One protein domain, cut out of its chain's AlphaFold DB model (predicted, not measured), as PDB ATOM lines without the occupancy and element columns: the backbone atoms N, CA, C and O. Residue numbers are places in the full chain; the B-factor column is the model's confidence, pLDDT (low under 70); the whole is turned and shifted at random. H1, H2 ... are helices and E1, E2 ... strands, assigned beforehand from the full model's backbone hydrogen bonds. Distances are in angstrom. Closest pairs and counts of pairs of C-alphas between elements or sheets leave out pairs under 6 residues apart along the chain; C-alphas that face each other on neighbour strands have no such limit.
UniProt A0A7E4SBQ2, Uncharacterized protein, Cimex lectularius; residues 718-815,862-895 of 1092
ATOM      1  N   ASN A 718       3.873 -19.194 -67.390       80.81
ATOM      2  CA  ASN A 718       3.986 -20.216 -66.356       80.81
ATOM      3  C   ASN A 718       2.602 -20.611 -65.820       80.81
ATOM      4  O   ASN A 718       1.701 -19.783 -65.678       80.81
ATOM      5  N   PHE A 719       2.424 -21.896 -65.506       80.12
ATOM      6  CA  PHE A 719       1.186 -22.367 -64.886       80.12
ATOM      7  C   PHE A 719       1.106 -21.823 -63.441       80.12
ATOM      8  O   PHE A 719       2.104 -21.879 -62.716       80.12
ATOM      9  N   PRO A 720      -0.032 -21.251 -63.008       75.94
ATOM     10  CA  PRO A 720      -0.092 -20.466 -61.775       75.94
ATOM     11  C   PRO A 720       0.106 -21.320 -60.514       75.94
ATOM     12  O   PRO A 720      -0.206 -22.506 -60.502       75.94
ATOM     13  N   ARG A 721       0.551 -20.687 -59.420       76.94
ATOM     14  CA  ARG A 721       0.698 -21.275 -58.066       76.94
ATOM     15  C   ARG A 721       1.684 -22.453 -57.928       76.94
ATOM     16  O   ARG A 721       1.623 -23.162 -56.930       76.94
ATOM     17  N   ILE A 722       2.592 -22.663 -58.888       74.69
ATOM     18  CA  ILE A 722       3.693 -23.642 -58.747       74.69
ATOM     19  C   ILE A 722       4.781 -23.117 -57.795       74.69
ATOM     20  O   ILE A 722       5.271 -23.857 -56.943       74.69
ATOM     21  N   HIS A 723       5.132 -21.835 -57.916       74.38
ATOM     22  CA  HIS A 723       6.131 -21.180 -57.071       74.38
ATOM     23  C   HIS A 723       5.508 -20.628 -55.780       74.38
ATOM     24  O   HIS A 723       4.339 -20.223 -55.757       74.38
ATOM     25  N   TYR A 724       6.303 -20.622 -54.711       81.19
ATOM     26  CA  TYR A 724       5.967 -20.049 -53.413       81.19
ATOM     27  C   TYR A 724       7.247 -19.569 -52.723       81.19
ATOM     28  O   TYR A 724       8.042 -20.378 -52.252       81.19
ATOM     29  N   ASP A 725       7.413 -18.251 -52.652       77.94
ATOM     30  CA  ASP A 725       8.608 -17.590 -52.104       77.94
ATOM     31  C   ASP A 725       8.393 -17.097 -50.656       77.94
ATOM     32  O   ASP A 725       9.142 -16.270 -50.137       77.94
ATOM     33  N   GLY A 726       7.324 -17.567 -50.002       83.44
ATOM     34  CA  GLY A 726       6.962 -17.191 -48.636       83.44
ATOM     35  C   GLY A 726       7.607 -18.070 -47.552       83.44
ATOM     36  O   GLY A 726       8.195 -19.113 -47.839       83.44
ATOM     37  N   PRO A 727       7.472 -17.692 -46.267       85.56
ATOM     38  CA  PRO A 727       8.136 -18.376 -45.152       85.56
ATOM     39  C   PRO A 727       7.503 -19.722 -44.751       85.56
ATOM     40  O   PRO A 727       8.063 -20.419 -43.903       85.56
ATOM     41  N   GLY A 728       6.332 -20.065 -45.299       91.56
ATOM     42  CA  GLY A 728       5.494 -21.215 -44.948       91.56
ATOM     43  C   GLY A 728       4.044 -20.816 -44.632       91.56
ATOM     44  O   GLY A 728       3.709 -19.636 -44.513       91.56
ATOM     45  N   TRP A 729       3.165 -21.810 -44.501       95.12
ATOM     46  CA  TRP A 729       1.716 -21.607 -44.408       95.12
ATOM     47  C   TRP A 729       1.182 -21.763 -42.977       95.12
ATOM     48  O   TRP A 729       1.440 -22.771 -42.314       95.12
ATOM     49  N   GLU A 730       0.352 -20.817 -42.523       95.06
ATOM     50  CA  GLU A 730      -0.469 -20.990 -41.319       95.06
ATOM     51  C   GLU A 730      -1.688 -21.870 -41.624       95.06
ATOM     52  O   GLU A 730      -2.551 -21.515 -42.424       95.06
ATOM     53  N   MET A 731      -1.787 -23.028 -40.968       95.38
ATOM     54  CA  MET A 731      -2.818 -24.030 -41.252       95.38
ATOM     55  C   MET A 731      -3.369 -24.674 -39.971       95.38
ATOM     56  O   MET A 731      -2.932 -24.395 -38.854       95.38
ATOM     57  N   GLN A 732      -4.377 -25.532 -40.114       95.19
ATOM     58  CA  GLN A 732      -4.962 -26.321 -39.034       95.19
ATOM     59  C   GLN A 732      -4.778 -27.823 -39.299       95.19
ATOM     60  O   GLN A 732      -5.203 -28.341 -40.329       95.19
ATOM     61  N   LEU A 733      -4.195 -28.554 -38.349       95.50
ATOM     62  CA  LEU A 733      -4.039 -30.012 -38.391       95.50
ATOM     63  C   LEU A 733      -5.143 -30.692 -37.572       95.50
ATOM     64  O   LEU A 733      -5.377 -30.323 -36.419       95.50
ATOM     65  N   ARG A 734      -5.821 -31.709 -38.126       92.81
ATOM     66  CA  ARG A 734      -6.834 -32.474 -37.373       92.81
ATOM     67  C   ARG A 734      -6.188 -33.610 -36.574       92.81
ATOM     68  O   ARG A 734      -5.873 -34.661 -37.134       92.81
ATOM     69  N   GLN A 735      -6.070 -33.431 -35.262       89.06
ATOM     70  CA  GLN A 735      -5.519 -34.424 -34.333       89.06
ATOM     71  C   GLN A 735      -6.633 -35.118 -33.515       89.06
ATOM     72  O   GLN A 735      -7.689 -34.523 -33.305       89.06
ATOM     73  N   PRO A 736      -6.444 -36.371 -33.049       84.56
ATOM     74  CA  PRO A 736      -5.399 -37.313 -33.453       84.56
ATOM     75  C   PRO A 736      -5.628 -37.888 -34.865       84.56
ATOM     76  O   PRO A 736      -6.761 -38.137 -35.299       84.56
ATOM     77  N   ASN A 737      -4.526 -38.149 -35.576       78.88
ATOM     78  CA  ASN A 737      -4.539 -38.548 -36.988       78.88
ATOM     79  C   ASN A 737      -5.295 -39.874 -37.196       78.88
ATOM     80  O   ASN A 737      -6.097 -39.987 -38.121       78.88
ATOM     81  N   LYS A 738      -5.147 -40.844 -36.280       76.56
ATOM     82  CA  LYS A 738      -5.970 -42.067 -36.201       76.56
ATOM     83  C   LYS A 738      -7.097 -41.874 -35.174       76.56
ATOM     84  O   LYS A 738      -6.834 -41.458 -34.048       76.56
ATOM     85  N   LYS A 739      -8.351 -42.183 -35.540       68.19
ATOM     86  CA  LYS A 739      -9.490 -42.154 -34.601       68.19
ATOM     87  C   LYS A 739      -9.377 -43.351 -33.646       68.19
ATOM     88  O   LYS A 739      -9.624 -44.476 -34.066       68.19
ATOM     89  N   LYS A 740      -9.049 -43.110 -32.372       73.44
ATOM     90  CA  LYS A 740      -9.383 -44.053 -31.287       73.44
ATOM     91  C   LYS A 740     -10.908 -44.061 -31.125       73.44
ATOM     92  O   LYS A 740     -11.515 -43.002 -31.265       73.44
ATOM     93  N   ILE A 741     -11.520 -45.217 -30.861       67.88
ATOM     94  CA  ILE A 741     -12.983 -45.405 -30.951       67.88
ATOM     95  C   ILE A 741     -13.787 -44.345 -30.167       67.88
ATOM     96  O   ILE A 741     -14.682 -43.727 -30.743       67.88
ATOM     97  N   THR A 742     -13.360 -44.044 -28.937       67.69
ATOM     98  CA  THR A 742     -13.955 -43.067 -27.999       67.69
ATOM     99  C   THR A 742     -13.398 -41.635 -28.122       67.69
ATOM    100  O   THR A 742     -13.807 -40.749 -27.383       67.69
ATOM    101  N   GLY A 743     -12.425 -41.382 -29.004       76.06
ATOM    102  CA  GLY A 743     -11.687 -40.113 -29.042       76.06
ATOM    103  C   GLY A 743     -12.295 -39.071 -29.984       76.06
ATOM    104  O   GLY A 743     -12.312 -39.271 -31.204       76.06
ATOM    105  N   GLN A 744     -12.709 -37.918 -29.448       79.44
ATOM    106  CA  GLN A 744     -13.023 -36.746 -30.268       79.44
ATOM    107  C   GLN A 744     -11.739 -36.217 -30.932       79.44
ATOM    108  O   GLN A 744     -10.677 -36.144 -30.314       79.44
ATOM    109  N   ARG A 745     -11.824 -35.847 -32.213       86.88
ATOM    110  CA  ARG A 745     -10.749 -35.133 -32.918       86.88
ATOM    111  C   ARG A 745     -10.969 -33.628 -32.814       86.88
ATOM    112  O   ARG A 745     -12.103 -33.199 -33.003       86.88
ATOM    113  N   PHE A 746      -9.909 -32.839 -32.704       91.00
ATOM    114  CA  PHE A 746      -9.924 -31.369 -32.717       91.00
ATOM    115  C   PHE A 746      -9.018 -30.810 -33.829       91.00
ATOM    116  O   PHE A 746      -8.262 -31.554 -34.456       91.00
ATOM    117  N   TRP A 747      -9.136 -29.512 -34.119       93.50
ATOM    118  CA  TRP A 747      -8.217 -28.778 -34.996       93.50
ATOM    119  C   TRP A 747      -7.146 -28.089 -34.137       93.50
ATOM    120  O   TRP A 747      -7.492 -27.381 -33.196       93.50
ATOM    121  N   LYS A 748      -5.862 -28.273 -34.461       94.50
ATOM    122  CA  LYS A 748      -4.726 -27.557 -33.858       94.50
ATOM    123  C   LYS A 748      -4.158 -26.579 -34.890       94.50
ATOM    124  O   LYS A 748      -3.845 -27.025 -35.993       94.50
ATOM    125  N   LYS A 749      -4.008 -25.287 -34.563       95.56
ATOM    126  CA  LYS A 749      -3.250 -24.350 -35.418       95.56
ATOM    127  C   LYS A 749      -1.778 -24.776 -35.435       95.56
ATOM    128  O   LYS A 749      -1.230 -25.106 -34.386       95.56
ATOM    129  N   ILE A 750      -1.186 -24.808 -36.622       96.06
ATOM    130  CA  ILE A 750       0.219 -25.129 -36.868       96.06
ATOM    131  C   ILE A 750       0.769 -24.225 -37.974       96.06
ATOM    132  O   ILE A 750       0.005 -23.626 -38.734       96.06
ATOM    133  N   PHE A 751       2.089 -24.178 -38.097       96.50
ATOM    134  CA  PHE A 751       2.780 -23.591 -39.238       96.50
ATOM    135  C   PHE A 751       3.479 -24.701 -40.033       96.50
ATOM    136  O   PHE A 751       4.016 -25.636 -39.436       96.50
ATOM    137  N   ILE A 752       3.445 -24.642 -41.365       95.56
ATOM    138  CA  ILE A 752       3.971 -25.697 -42.244       95.56
ATOM    139  C   ILE A 752       5.015 -25.115 -43.196       95.56
ATOM    140  O   ILE A 752       4.731 -24.145 -43.896       95.56
ATOM    141  N   LYS A 753       6.191 -25.742 -43.268       94.12
ATOM    142  CA  LYS A 753       7.239 -25.444 -44.256       94.12
ATOM    143  C   LYS A 753       7.496 -26.680 -45.119       94.12
ATOM    144  O   LYS A 753       7.455 -27.805 -44.624       94.12
ATOM    145  N   LEU A 754       7.763 -26.468 -46.404       93.56
ATOM    146  CA  LEU A 754       8.270 -27.488 -47.319       93.56
ATOM    147  C   LEU A 754       9.742 -27.158 -47.580       93.56
ATOM    148  O   LEU A 754      10.036 -26.100 -48.129       93.56
ATOM    149  N   VAL A 755      10.652 -28.023 -47.135       92.06
ATOM    150  CA  VAL A 755      12.102 -27.769 -47.149       92.06
ATOM    151  C   VAL A 755      12.812 -28.928 -47.833       92.06
ATOM    152  O   VAL A 755      12.522 -30.087 -47.552       92.06
ATOM    153  N   TYR A 756      13.756 -28.627 -48.721       90.75
ATOM    154  CA  TYR A 756      14.553 -29.637 -49.416       90.75
ATOM    155  C   TYR A 756      15.823 -29.938 -48.612       90.75
ATOM    156  O   TYR A 756      16.715 -29.098 -48.495       90.75
ATOM    157  N   GLN A 757      15.889 -31.132 -48.021       88.50
ATOM    158  CA  GLN A 757      17.064 -31.641 -47.314       88.50
ATOM    159  C   GLN A 757      17.925 -32.426 -48.317       88.50
ATOM    160  O   GLN A 757      17.784 -33.639 -48.483       88.50
ATOM    161  N   GLY A 758      18.764 -31.697 -49.059       85.25
ATOM    162  CA  GLY A 758      19.377 -32.215 -50.284       85.25
ATOM    163  C   GLY A 758      18.307 -32.427 -51.358       85.25
ATOM    164  O   GLY A 758      17.467 -31.558 -51.571       85.25
ATOM    165  N   GLU A 759      18.297 -33.595 -51.999       82.25
ATOM    166  CA  GLU A 759      17.275 -33.956 -52.996       82.25
ATOM    167  C   GLU A 759      15.911 -34.321 -52.375       82.25
ATOM    168  O   GLU A 759      14.912 -34.400 -53.087       82.25
ATOM    169  N   ASN A 760      15.838 -34.525 -51.052       88.44
ATOM    170  CA  ASN A 760      14.632 -35.002 -50.377       88.44
ATOM    171  C   ASN A 760      13.734 -33.842 -49.897       88.44
ATOM    172  O   ASN A 760      14.098 -33.158 -48.935       88.44
ATOM    173  N   PRO A 761      12.535 -33.625 -50.474       94.06
ATOM    174  CA  PRO A 761      11.539 -32.726 -49.901       94.06
ATOM    175  C   PRO A 761      10.975 -33.277 -48.581       94.06
ATOM    176  O   PRO A 761      10.368 -34.351 -48.530       94.06
ATOM    177  N   VAL A 762      11.128 -32.501 -47.512       95.44
ATOM    178  CA  VAL A 762      10.626 -32.780 -46.163       95.44
ATOM    179  C   VAL A 762       9.566 -31.751 -45.789       95.44
ATOM    180  O   VAL A 762       9.764 -30.540 -45.897       95.44
ATOM    181  N   LEU A 763       8.419 -32.241 -45.322       95.81
ATOM    182  CA  LEU A 763       7.343 -31.419 -44.793       95.81
ATOM    183  C   LEU A 763       7.542 -31.231 -43.283       95.81
ATOM    184  O   LEU A 763       7.377 -32.173 -42.507       95.81
ATOM    185  N   GLN A 764       7.895 -30.017 -42.868       95.31
ATOM    186  CA  GLN A 764       8.163 -29.651 -41.477       95.31
ATOM    187  C   GLN A 764       6.947 -28.953 -40.855       95.31
ATOM    188  O   GLN A 764       6.418 -27.991 -41.419       95.31
ATOM    189  N   LEU A 765       6.490 -29.433 -39.696       95.81
ATOM    190  CA  LEU A 765       5.329 -28.912 -38.972       95.81
ATOM    191  C   LEU A 765       5.768 -28.316 -37.626       95.81
ATOM    192  O   LEU A 765       6.347 -29.001 -36.784       95.81
ATOM    193  N   PHE A 766       5.419 -27.052 -37.405       96.06
ATOM    194  CA  PHE A 766       5.740 -26.241 -36.226       96.06
ATOM    195  C   PHE A 766       4.445 -25.838 -35.494       96.06
ATOM    196  O   PHE A 766       3.363 -25.876 -36.084       96.06
ATOM    197  N   ASN A 767       4.497 -25.476 -34.210       94.31
ATOM    198  CA  ASN A 767       3.302 -25.055 -33.463       94.31
ATOM    199  C   ASN A 767       2.988 -23.585 -33.764       94.31
ATOM    200  O   ASN A 767       1.869 -23.260 -34.164       94.31
ATOM    201  N   GLY A 768       3.992 -22.723 -33.601       92.25
ATOM    202  CA  GLY A 768       4.020 -21.343 -34.078       92.25
ATOM    203  C   GLY A 768       4.871 -21.183 -35.342       92.25
ATOM    204  O   GLY A 768       5.594 -22.091 -35.747       92.25
ATOM    205  N   LYS A 769       4.800 -20.003 -35.966       91.50
ATOM    206  CA  LYS A 769       5.678 -19.613 -37.087       91.50
ATOM    207  C   LYS A 769       7.123 -19.329 -36.633       91.50
ATOM    208  O   LYS A 769       8.057 -19.504 -37.415       91.50
ATOM    209  N   ASP A 770       7.266 -18.895 -35.377       92.19
ATOM    210  CA  ASP A 770       8.507 -18.439 -34.737       92.19
ATOM    211  C   ASP A 770       9.237 -19.571 -33.974       92.19
ATOM    212  O   ASP A 770      10.324 -19.358 -33.436       92.19
ATOM    213  N   ASP A 771       8.654 -20.777 -33.932       91.31
ATOM    214  CA  ASP A 771       9.296 -21.980 -33.391       91.31
ATOM    215  C   ASP A 771      10.549 -22.316 -34.224       91.31
ATOM    216  O   ASP A 771      10.499 -22.356 -35.458       91.31
ATOM    217  N   LYS A 772      11.670 -22.614 -33.554       89.12
ATOM    218  CA  LYS A 772      12.909 -23.042 -34.227       89.12
ATOM    219  C   LYS A 772      12.846 -24.492 -34.700       89.12
ATOM    220  O   LYS A 772      13.266 -24.785 -35.814       89.12
ATOM    221  N   ASP A 773      12.297 -25.366 -33.863       92.19
ATOM    222  CA  ASP A 773      12.304 -26.813 -34.058       92.19
ATOM    223  C   ASP A 773      10.908 -27.313 -34.474       92.19
ATOM    224  O   ASP A 773       9.915 -26.982 -33.813       92.19
ATOM    225  N   PRO A 774      10.778 -28.110 -35.551       94.38
ATOM    226  CA  PRO A 774       9.496 -28.692 -35.932       94.38
ATOM    227  C   PRO A 774       9.080 -29.777 -34.931       94.38
ATOM    228  O   PRO A 774       9.846 -30.686 -34.619       94.38
ATOM    229  N   PHE A 775       7.827 -29.743 -34.461       94.38
ATOM    230  CA  PHE A 775       7.295 -30.792 -33.577       94.38
ATOM    231  C   PHE A 775       7.070 -32.119 -34.319       94.38
ATOM    232  O   PHE A 775       6.916 -33.166 -33.687       94.38
ATOM    233  N   GLN A 776       6.980 -32.073 -35.651       94.38
ATOM    234  CA  GLN A 776       6.904 -33.246 -36.505       94.38
ATOM    235  C   GLN A 776       7.469 -32.938 -37.895       94.38
ATOM    236  O   GLN A 776       7.061 -31.975 -38.538       94.38
ATOM    237  N   GLU A 777       8.330 -33.820 -38.393       94.94
ATOM    238  CA  GLU A 777       8.753 -33.843 -39.793       94.94
ATOM    239  C   GLU A 777       8.133 -35.038 -40.528       94.94
ATOM    240  O   GLU A 777       7.800 -36.065 -39.927       94.94
ATOM    241  N   LEU A 778       7.969 -34.902 -41.843       95.38
ATOM    242  CA  LEU A 778       7.592 -35.981 -42.747       95.38
ATOM    243  C   LEU A 778       8.352 -35.833 -44.074       95.38
ATOM    244  O   LEU A 778       7.939 -35.032 -44.916       95.38
ATOM    245  N   PRO A 779       9.428 -36.608 -44.298       95.44
ATOM    246  CA  PRO A 779       9.996 -36.795 -45.628       95.44
ATOM    247  C   PRO A 779       8.919 -37.304 -46.588       95.44
ATOM    248  O   PRO A 779       8.204 -38.259 -46.270       95.44
ATOM    249  N   LEU A 780       8.760 -36.652 -47.740       95.06
ATOM    250  CA  LEU A 780       7.812 -37.097 -48.756       95.06
ATOM    251  C   LEU A 780       8.358 -38.337 -49.474       95.06
ATOM    252  O   LEU A 780       9.562 -38.495 -49.650       95.06
ATOM    253  N   GLN A 781       7.459 -39.226 -49.892       92.12
ATOM    254  CA  GLN A 781       7.796 -40.457 -50.607       92.12
ATOM    255  C   GLN A 781       6.956 -40.544 -51.892       92.12
ATOM    256  O   GLN A 781       5.807 -40.097 -51.869       92.12
ATOM    257  N   PRO A 782       7.441 -41.167 -52.987       89.62
ATOM    258  CA  PRO A 782       6.688 -41.263 -54.249       89.62
ATOM    259  C   PRO A 782       5.316 -41.953 -54.123       89.62
ATOM    260  O   PRO A 782       4.405 -41.708 -54.903       89.62
ATOM    261  N   CYS A 783       5.137 -42.800 -53.104       90.62
ATOM    262  CA  CYS A 783       3.869 -43.450 -52.761       90.62
ATOM    263  C   CYS A 783       2.873 -42.547 -52.000       90.62
ATOM    264  O   CYS A 783       1.830 -43.025 -51.539       90.62
ATOM    265  N   TYR A 784       3.184 -41.261 -51.810       94.88
ATOM    266  CA  TYR A 784       2.281 -40.293 -51.191       94.88
ATOM    267  C   TYR A 784       1.473 -39.546 -52.254       94.88
ATOM    268  O   TYR A 784       1.917 -39.321 -53.375       94.88
ATOM    269  N   SER A 785       0.257 -39.150 -51.894       93.44
ATOM    270  CA  SER A 785      -0.672 -38.456 -52.777       93.44
ATOM    271  C   SER A 785      -1.457 -37.396 -52.010       93.44
ATOM    272  O   SER A 785      -1.816 -37.580 -50.840       93.44
ATOM    273  N   VAL A 786      -1.718 -36.276 -52.678       94.69
ATOM    274  CA  VAL A 786      -2.504 -35.154 -52.165       94.69
ATOM    275  C   VAL A 786      -3.953 -35.325 -52.625       94.69
ATOM    276  O   VAL A 786      -4.204 -35.626 -53.790       94.69
ATOM    277  N   SER A 787      -4.924 -35.184 -51.719       94.75
ATOM    278  CA  SER A 787      -6.343 -35.257 -52.094       94.75
ATOM    279  C   SER A 787      -6.876 -33.944 -52.650       94.75
ATOM    280  O   SER A 787      -6.440 -32.880 -52.219       94.75
ATOM    281  N   ASP A 788      -7.950 -34.028 -53.438       91.81
ATOM    282  CA  ASP A 788      -8.803 -32.881 -53.760       91.81
ATOM    283  C   ASP A 788      -9.143 -32.032 -52.520       91.81
ATOM    284  O   ASP A 788      -9.340 -32.552 -51.411       91.81
ATOM    285  N   ILE A 789      -9.251 -30.718 -52.733       93.81
ATOM    286  CA  ILE A 789      -9.614 -29.743 -51.701       93.81
ATOM    287  C   ILE A 789     -11.106 -29.882 -51.382       93.81
ATOM    288  O   ILE A 789     -11.965 -29.555 -52.200       93.81
ATOM    289  N   ALA A 790     -11.422 -30.321 -50.164       94.94
ATOM    290  CA  ALA A 790     -12.789 -30.505 -49.688       94.94
ATOM    291  C   ALA A 790     -13.142 -29.481 -48.601       94.94
ATOM    292  O   ALA A 790     -12.506 -29.448 -47.542       94.94
ATOM    293  N   ALA A 791     -14.183 -28.679 -48.831       93.25
ATOM    294  CA  ALA A 791     -14.734 -27.780 -47.820       93.25
ATOM    295  C   ALA A 791     -15.516 -28.562 -46.747       93.25
ATOM    296  O   ALA A 791     -16.346 -29.415 -47.062       93.25
ATOM    297  N   GLN A 792     -15.275 -28.254 -45.474       92.69
ATOM    298  CA  GLN A 792     -15.999 -28.791 -44.320       92.69
ATOM    299  C   GLN A 792     -16.449 -27.629 -43.422       92.69
ATOM    300  O   GLN A 792     -15.790 -26.593 -43.388       92.69
ATOM    301  N   GLN A 793     -17.528 -27.789 -42.651       91.00
ATOM    302  CA  GLN A 793     -17.811 -26.867 -41.548       91.00
ATOM    303  C   GLN A 793     -16.649 -26.879 -40.534       91.00
ATOM    304  O   GLN A 793     -16.155 -27.951 -40.163       91.00
ATOM    305  N   TYR A 794     -16.199 -25.695 -40.119       89.62
ATOM    306  CA  TYR A 794     -15.152 -25.508 -39.111       89.62
ATOM    307  C   TYR A 794     -15.762 -25.233 -37.737       89.62
ATOM    308  O   TYR A 794     -15.468 -25.938 -36.774       89.62
ATOM    309  N   ASP A 795     -16.643 -24.235 -37.718       86.88
ATOM    310  CA  ASP A 795     -17.375 -23.674 -36.585       86.88
ATOM    311  C   ASP A 795     -18.744 -23.170 -37.100       86.88
ATOM    312  O   ASP A 795     -18.983 -23.167 -38.312       86.88
ATOM    313  N   GLN A 796     -19.652 -22.739 -36.225       86.12
ATOM    314  CA  GLN A 796     -20.965 -22.194 -36.596       86.12
ATOM    315  C   GLN A 796     -20.888 -21.049 -37.629       86.12
ATOM    316  O   GLN A 796     -21.727 -20.990 -38.525       86.12
ATOM    317  N   TYR A 797     -19.849 -20.205 -37.578       77.75
ATOM    318  CA  TYR A 797     -19.698 -19.050 -38.474       77.75
ATOM    319  C   TYR A 797     -18.869 -19.309 -39.746       77.75
ATOM    320  O   TYR A 797     -18.788 -18.428 -40.598       77.75
ATOM    321  N   GLY A 798     -18.230 -20.478 -39.903       86.69
ATOM    322  CA  GLY A 798     -17.179 -20.640 -40.917       86.69
ATOM    323  C   GLY A 798     -16.964 -22.048 -41.470       86.69
ATOM    324  O   GLY A 798     -17.173 -23.067 -40.806       86.69
ATOM    325  N   LYS A 799     -16.474 -22.095 -42.714       92.31
ATOM    326  CA  LYS A 799     -15.991 -23.307 -43.390       92.31
ATOM    327  C   LYS A 799     -14.463 -23.311 -43.437       92.31
ATOM    328  O   LYS A 799     -13.833 -22.266 -43.515       92.31
ATOM    329  N   ILE A 800     -13.888 -24.507 -43.430       94.94
ATOM    330  CA  ILE A 800     -12.461 -24.771 -43.619       94.94
ATOM    331  C   ILE A 800     -12.277 -25.578 -44.906       94.94
ATOM    332  O   ILE A 800     -12.965 -26.580 -45.126       94.94
ATOM    333  N   PHE A 801     -11.345 -25.165 -45.758       96.75
ATOM    334  CA  PHE A 801     -10.890 -25.955 -46.897       96.75
ATOM    335  C   PHE A 801      -9.885 -26.981 -46.398       96.75
ATOM    336  O   PHE A 801      -8.990 -26.641 -45.629       96.75
ATOM    337  N   THR A 802     -10.044 -28.249 -46.778       96.56
ATOM    338  CA  THR A 802      -9.243 -29.339 -46.210       96.56
ATOM    339  C   THR A 802      -8.660 -30.253 -47.271       96.56
ATOM    340  O   THR A 802      -9.350 -30.648 -48.208       96.56
ATOM    341  N   VAL A 803      -7.403 -30.633 -47.066       97.00
ATOM    342  CA  VAL A 803      -6.638 -31.569 -47.893       97.00
ATOM    343  C   VAL A 803      -6.112 -32.690 -47.003       97.00
ATOM    344  O   VAL A 803      -5.814 -32.507 -45.819       97.00
ATOM    345  N   LYS A 804      -6.028 -33.894 -47.562       96.06
ATOM    346  CA  LYS A 804      -5.407 -35.050 -46.921       96.06
ATOM    347  C   LYS A 804      -4.111 -35.370 -47.648       96.06
ATOM    348  O   LYS A 804      -4.152 -35.621 -48.850       96.06
ATOM    349  N   LEU A 805      -3.012 -35.458 -46.905       96.06
ATOM    350  CA  LEU A 805      -1.813 -36.140 -47.384       96.06
ATOM    351  C   LEU A 805      -1.973 -37.631 -47.073       96.06
ATOM    352  O   LEU A 805      -2.224 -38.017 -45.924       96.06
ATOM    353  N   GLN A 806      -1.911 -38.459 -48.109       95.56
ATOM    354  CA  GLN A 806      -2.261 -39.875 -48.064       95.56
ATOM    355  C   GLN A 806      -1.071 -40.720 -48.501       95.56
ATOM    356  O   GLN A 806      -0.539 -40.503 -49.578       95.56
ATOM    357  N   PHE A 807      -0.700 -41.724 -47.712       94.75
ATOM    358  CA  PHE A 807       0.127 -42.827 -48.190       94.75
ATOM    359  C   PHE A 807      -0.788 -43.836 -48.885       94.75
ATOM    360  O   PHE A 807      -1.735 -44.336 -48.269       94.75
ATOM    361  N   ILE A 808      -0.524 -44.115 -50.160       93.19
ATOM    362  CA  ILE A 808      -1.257 -45.101 -50.953       93.19
ATOM    363  C   ILE A 808      -0.323 -46.276 -51.230       93.19
ATOM    364  O   ILE A 808       0.757 -46.117 -51.791       93.19
ATOM    365  N   PHE A 809      -0.764 -47.472 -50.858       91.50
ATOM    366  CA  PHE A 809      -0.112 -48.721 -51.235       91.50
ATOM    367  C   PHE A 809      -1.171 -49.711 -51.709       91.50
ATOM    368  O   PHE A 809      -2.324 -49.659 -51.282       91.50
ATOM    369  N   TYR A 810      -0.799 -50.635 -52.583       89.38
ATOM    370  CA  TYR A 810      -1.740 -51.580 -53.179       89.38
ATOM    371  C   TYR A 810      -1.549 -52.969 -52.575       89.38
ATOM    372  O   TYR A 810      -0.446 -53.343 -52.179       89.38
ATOM    373  N   LYS A 811      -2.627 -53.753 -52.505       86.62
ATOM    374  CA  LYS A 811      -2.525 -55.201 -52.293       86.62
ATOM    375  C   LYS A 811      -3.404 -55.927 -53.292       86.62
ATOM    376  O   LYS A 811      -4.572 -55.575 -53.446       86.62
ATOM    377  N   GLU A 812      -2.857 -56.986 -53.874       84.19
ATOM    378  CA  GLU A 812      -3.647 -58.018 -54.531       84.19
ATOM    379  C   GLU A 812      -4.745 -58.530 -53.591       84.19
ATOM    380  O   GLU A 812      -4.477 -58.924 -52.450       84.19
ATOM    381  N   ARG A 813      -5.981 -58.564 -54.082       78.94
ATOM    382  CA  ARG A 813      -7.097 -59.276 -53.456       78.94
ATOM    383  C   ARG A 813      -7.774 -60.149 -54.512       78.94
ATOM    384  O   ARG A 813      -8.001 -59.657 -55.614       78.94
ATOM    385  N   PRO A 814      -8.143 -61.404 -54.203       69.12
ATOM    386  CA  PRO A 814      -9.145 -62.114 -54.991       69.12
ATOM    387  C   PRO A 814     -10.433 -61.282 -54.990       69.12
ATOM    388  O   PRO A 814     -10.923 -60.916 -53.919       69.12
ATOM    389  N   GLY A 815     -10.944 -60.935 -56.166       59.41
ATOM    390  CA  GLY A 815     -12.034 -59.981 -56.314       59.41
ATOM    391  C   GLY A 815     -12.763 -60.132 -57.643       59.41
ATOM    392  O   GLY A 815     -12.174 -60.446 -58.670       59.41
ATOM    393  N   HIS A 862      -5.813 -55.311 -57.961       83.69
ATOM    394  CA  HIS A 862      -4.911 -54.425 -57.234       83.69
ATOM    395  C   HIS A 862      -5.696 -53.360 -56.458       83.69
ATOM    396  O   HIS A 862      -5.844 -52.214 -56.883       83.69
ATOM    397  N   ALA A 863      -6.212 -53.736 -55.287       85.31
ATOM    398  CA  ALA A 863      -6.997 -52.837 -54.451       85.31
ATOM    399  C   ALA A 863      -6.095 -51.800 -53.737       85.31
ATOM    400  O   ALA A 863      -5.238 -52.202 -52.934       85.31
ATOM    401  N   PRO A 864      -6.289 -50.478 -53.951       89.75
ATOM    402  CA  PRO A 864      -5.582 -49.446 -53.198       89.75
ATOM    403  C   PRO A 864      -5.992 -49.467 -51.723       89.75
ATOM    404  O   PRO A 864      -7.164 -49.612 -51.374       89.75
ATOM    405  N   GLN A 865      -5.017 -49.281 -50.841       91.06
ATOM    406  CA  GLN A 865      -5.191 -49.135 -49.403       91.06
ATOM    407  C   GLN A 865      -4.604 -47.782 -48.999       91.06
ATOM    408  O   GLN A 865      -3.412 -47.520 -49.139       91.06
ATOM    409  N   ILE A 866      -5.496 -46.900 -48.550       92.38
ATOM    410  CA  ILE A 866      -5.212 -45.486 -48.315       92.38
ATOM    411  C   ILE A 866      -5.029 -45.255 -46.815       92.38
ATOM    412  O   ILE A 866      -5.966 -45.420 -46.031       92.38
ATOM    413  N   SER A 867      -3.833 -44.828 -46.416       93.25
ATOM    414  CA  SER A 867      -3.517 -44.403 -45.052       93.25
ATOM    415  C   SER A 867      -3.405 -42.880 -45.000       93.25
ATOM    416  O   SER A 867      -2.493 -42.290 -45.570       93.25
ATOM    417  N   GLN A 868      -4.330 -42.217 -44.303       93.06
ATOM    418  CA  GLN A 868      -4.277 -40.765 -44.118       93.06
ATOM    419  C   GLN A 868      -3.151 -40.404 -43.133       93.06
ATOM    420  O   GLN A 868      -3.291 -40.645 -41.933       93.06
ATOM    421  N   LEU A 869      -2.067 -39.800 -43.630       93.88
ATOM    422  CA  LEU A 869      -0.941 -39.337 -42.812       93.88
ATOM    423  C   LEU A 869      -1.350 -38.086 -42.027       93.88
ATOM    424  O   LEU A 869      -1.367 -38.092 -40.794       93.88
ATOM    425  N   PHE A 870      -1.800 -37.061 -42.755       94.94
ATOM    426  CA  PHE A 870      -2.315 -35.808 -42.210       94.94
ATOM    427  C   PHE A 870      -3.682 -35.467 -42.813       94.94
ATOM    428  O   PHE A 870      -3.958 -35.766 -43.976       94.94
ATOM    429  N   LYS A 871      -4.532 -34.793 -42.028       95.69
ATOM    430  CA  LYS A 871      -5.614 -33.956 -42.561       95.69
ATOM    431  C   LYS A 871      -5.315 -32.516 -42.164       95.69
ATOM    432  O   LYS A 871      -5.379 -32.185 -40.980       95.69
ATOM    433  N   ILE A 872      -4.990 -31.715 -43.164       96.31
ATOM    434  CA  ILE A 872      -4.616 -30.310 -43.059       96.31
ATOM    435  C   ILE A 872      -5.819 -29.481 -43.530       96.31
ATOM    436  O   ILE A 872      -6.652 -29.961 -44.307       96.31
ATOM    437  N   GLY A 873      -5.953 -28.254 -43.046       96.38
ATOM    438  CA  GLY A 873      -6.917 -27.297 -43.559       96.38
ATOM    439  C   GLY A 873      -6.475 -25.849 -43.389       96.38
ATOM    440  O   GLY A 873      -5.556 -25.563 -42.630       96.38
ATOM    441  N   SER A 874      -7.131 -24.953 -44.116       95.81
ATOM    442  CA  SER A 874      -7.004 -23.501 -43.993       95.81
ATOM    443  C   SER A 874      -8.367 -22.867 -44.257       95.81
ATOM    444  O   SER A 874      -9.220 -23.438 -44.943       95.81
ATOM    445  N   GLN A 875      -8.586 -21.682 -43.697       93.12
ATOM    446  CA  GLN A 875      -9.755 -20.858 -44.007       93.12
ATOM    447  C   GLN A 875      -9.564 -20.105 -45.337       93.12
ATOM    448  O   GLN A 875     -10.546 -19.766 -45.993       93.12
ATOM    449  N   CYS A 876      -8.317 -19.927 -45.783       92.31
ATOM    450  CA  CYS A 876      -7.997 -19.415 -47.109       92.31
ATOM    451  C   CYS A 876      -7.972 -20.556 -48.142       92.31
ATOM    452  O   CYS A 876      -7.304 -21.576 -47.951       92.31
ATOM    453  N   TYR A 877      -8.688 -20.382 -49.257       91.06
ATOM    454  CA  TYR A 877      -8.629 -21.316 -50.386       91.06
ATOM    455  C   TYR A 877      -7.311 -21.196 -51.166       91.06
ATOM    456  O   TYR A 877      -6.796 -22.203 -51.650       91.06
ATOM    457  N   GLU A 878      -6.759 -19.982 -51.261       90.19
ATOM    458  CA  GLU A 878      -5.540 -19.692 -52.019       90.19
ATOM    459  C   GLU A 878      -4.338 -20.433 -51.423       90.19
ATOM    460  O   GLU A 878      -3.750 -21.275 -52.102       90.19
ATOM    461  N   ASP A 879      -4.078 -20.246 -50.123       92.25
ATOM    462  CA  ASP A 879      -3.034 -20.949 -49.367       92.25
ATOM    463  C   ASP A 879      -3.153 -22.470 -49.524       92.25
ATOM    464  O   ASP A 879      -2.161 -23.164 -49.725       92.25
ATOM    465  N   MET A 880      -4.380 -22.999 -49.448       93.44
ATOM    466  CA  MET A 880      -4.651 -24.431 -49.566       93.44
ATOM    467  C   MET A 880      -4.365 -24.958 -50.977       93.44
ATOM    468  O   MET A 880      -3.856 -26.070 -51.130       93.44
ATOM    469  N   LYS A 881      -4.670 -24.170 -52.017       91.69
ATOM    470  CA  LYS A 881      -4.403 -24.544 -53.409       91.69
ATOM    471  C   LYS A 881      -2.920 -24.432 -53.752       91.69
ATOM    472  O   LYS A 881      -2.400 -25.352 -54.378       91.69
ATOM    473  N   GLN A 882      -2.239 -23.375 -53.310       92.19
ATOM    474  CA  GLN A 882      -0.795 -23.222 -53.495       92.19
ATOM    475  C   GLN A 882      -0.029 -24.317 -52.742       92.19
ATOM    476  O   GLN A 882       0.778 -25.011 -53.347       92.19
ATOM    477  N   PHE A 883      -0.370 -24.579 -51.476       94.44
ATOM    478  CA  PHE A 883       0.190 -25.689 -50.702       94.44
ATOM    479  C   PHE A 883       0.027 -27.050 -51.401       94.44
ATOM    480  O   PHE A 883       1.003 -27.787 -51.536       94.44
ATOM    481  N   SER A 884      -1.183 -27.371 -51.888       93.88
ATOM    482  CA  SER A 884      -1.431 -28.602 -52.662       93.88
ATOM    483  C   SER A 884      -0.482 -28.702 -53.854       93.88
ATOM    484  O   SER A 884       0.153 -29.732 -54.053       93.88
ATOM    485  N   MET A 885      -0.337 -27.611 -54.611       91.19
ATOM    486  CA  MET A 885       0.470 -27.585 -55.830       91.19
ATOM    487  C   MET A 885       1.975 -27.641 -55.555       91.19
ATOM    488  O   MET A 885       2.669 -28.355 -56.269       91.19
ATOM    489  N   CYS A 886       2.481 -26.998 -54.500       93.00
ATOM    490  CA  CYS A 886       3.886 -27.121 -54.100       93.00
ATOM    491  C   CYS A 886       4.232 -28.540 -53.606       93.00
ATOM    492  O   CYS A 886       5.324 -29.032 -53.883       93.00
ATOM    493  N   VAL A 887       3.308 -29.229 -52.919       94.06
ATOM    494  CA  VAL A 887       3.507 -30.634 -52.515       94.06
ATOM    495  C   VAL A 887       3.404 -31.580 -53.718       94.06
ATOM    496  O   VAL A 887       4.219 -32.488 -53.836       94.06
ATOM    497  N   GLU A 888       2.459 -31.368 -54.638       92.56
ATOM    498  CA  GLU A 888       2.390 -32.116 -55.904       92.56
ATOM    499  C   GLU A 888       3.655 -31.925 -56.760       92.56
ATOM    500  O   GLU A 888       4.151 -32.887 -57.341       92.56
ATOM    501  N   GLU A 889       4.209 -30.712 -56.800       91.94
ATOM    502  CA  GLU A 889       5.450 -30.400 -57.516       91.94
ATOM    503  C   GLU A 889       6.662 -31.121 -56.912       91.94
ATOM    504  O   GLU A 889       7.458 -31.716 -57.639       91.94
ATOM    505  N   ALA A 890       6.768 -31.138 -55.581       92.81
ATOM    506  CA  ALA A 890       7.791 -31.903 -54.876       92.81
ATOM    507  C   ALA A 890       7.664 -33.417 -55.125       92.81
ATOM    508  O   ALA A 890       8.671 -34.096 -55.313       92.81
ATOM    509  N   LEU A 891       6.434 -33.949 -55.175       92.88
ATOM    510  CA  LEU A 891       6.176 -35.364 -55.466       92.88
ATOM    511  C   LEU A 891       6.513 -35.753 -56.916       92.88
ATOM    512  O   LEU A 891       6.926 -36.887 -57.140       92.88
ATOM    513  N   PHE A 892       6.378 -34.840 -57.885       92.38
ATOM    514  CA  PHE A 892       6.786 -35.068 -59.280       92.38
ATOM    515  C   PHE A 892       8.311 -35.053 -59.472       92.38
ATOM    516  O   PHE A 892       8.841 -35.812 -60.282       92.38
ATOM    517  N   ARG A 893       9.023 -34.200 -58.722       91.31
ATOM    518  CA  ARG A 893      10.489 -34.061 -58.807       91.31
ATOM    519  C   ARG A 893      11.271 -35.140 -58.054       91.31
ATOM    520  O   ARG A 893      12.473 -35.256 -58.270       91.31
ATOM    521  N   LEU A 894      10.620 -35.914 -57.183       90.62
ATOM    522  CA  LEU A 894      11.259 -37.000 -56.437       90.62
ATOM    523  C   LEU A 894      11.919 -38.038 -57.362       90.62
ATOM    524  O   LEU A 894      11.409 -38.398 -58.428       90.62
ATOM    525  N   SER A 895      13.040 -38.596 -56.909       86.00
ATOM    526  CA  SER A 895      13.571 -39.845 -57.448       86.00
ATOM    527  C   SER A 895      12.669 -41.009 -57.012       86.00
ATOM    528  O   SER A 895      12.330 -41.166 -55.838       86.00
TER     529      SER A 895
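What this domain is: This is residues 718 to 815 and 862 to 895 of the 1092 residues of an uncharacterized protein of Cimex lectularius (UniProt A0A7E4SBQ2). One strongly twisted sheet bends over a single helix, H1, which packs on one face of it; the ends of E7 and E8 next to the cut run out together as a two-stranded arm, which adds to the length. The meander E1 E2 E3 E4, each strand the antiparallel neighbour of the one before, makes one part of the sheet, and E8 joins it to E7, where E5 and E6 are added. The printed part has 132 residues, with eight named strands followed by one named helix; the sheet is branched and antiparallel, and the class is mostly strand. The whole is compact, with a radius of gyration of the C-alphas of 15.6 A and spans of 50 by 40 by 31 A.

How they stand to each other: Begin at E1, residues 729 to 735, which forms a hairpin with E2, residues 746 to 757; N 731 and O 750 are within hydrogen-bond range at 2.9 A. On the other side of E2 you find E3, residues 760 to 766, with N 753 and O 764 at 2.9 A. The next hairpin brings E4, residues 776 to 779, an edge strand, with N 763 and O 778 at 2.9 A. Go on to E5, residues 784 to 786, and E6, residues 790 to 795: both lie on one side of E7, residues 798 to 814, with N 785 and O 806 at 2.8 A and N 792 and O 800 at 2.9 A. On the other side of E7 is E8, residues 862 to 874, antiparallel at 163 degrees, with N 803 and O 872 at 2.9 A. E8 is also the antiparallel neighbour of E1, with N 732 and O 873 at 2.8 A. Last comes H1, residues 877 to 893, on the sheet at a height over the sheet of 7.3 A; it lies over E8 and runs slantwise to the strands, at 43 degrees to E8 on the local plane. Its closest C-alphas to E5 are those of Ser 884 and Val 786, 6.7 A apart. In H1 every O i to N i+4 pair is within hydrogen-bond range. E3 and E7 are apart.

Where its parts are: Find C-alpha 729 at (1.716, -21.607, -44.408), where E1 begins. E2 covers 30.7 A and bends by 61 degrees at residue 749. E7 runs 44.5 A from C-alpha 798 at (-17.179, -20.640, -40.917) and bends by 71 degrees at residue 811. E8 covers 33.7 A and bends by 58 degrees at residue 869. H1, 24.5 A long, ends at C-alpha 893, (10.489, -34.061, -58.807).

The domain as a whole: The C-alphas farthest apart, those of Asp 770 and Pro 814, are 51.3 A apart. Residues 816 to 861 are not printed, and C-alphas 815 and 862 are 9.1 A apart across the cut. Of the links that are printed whole, none is long. The mean pLDDT of the printed part is 89.7; residues 739, 741 to 742 and 814 to 815 are under 70.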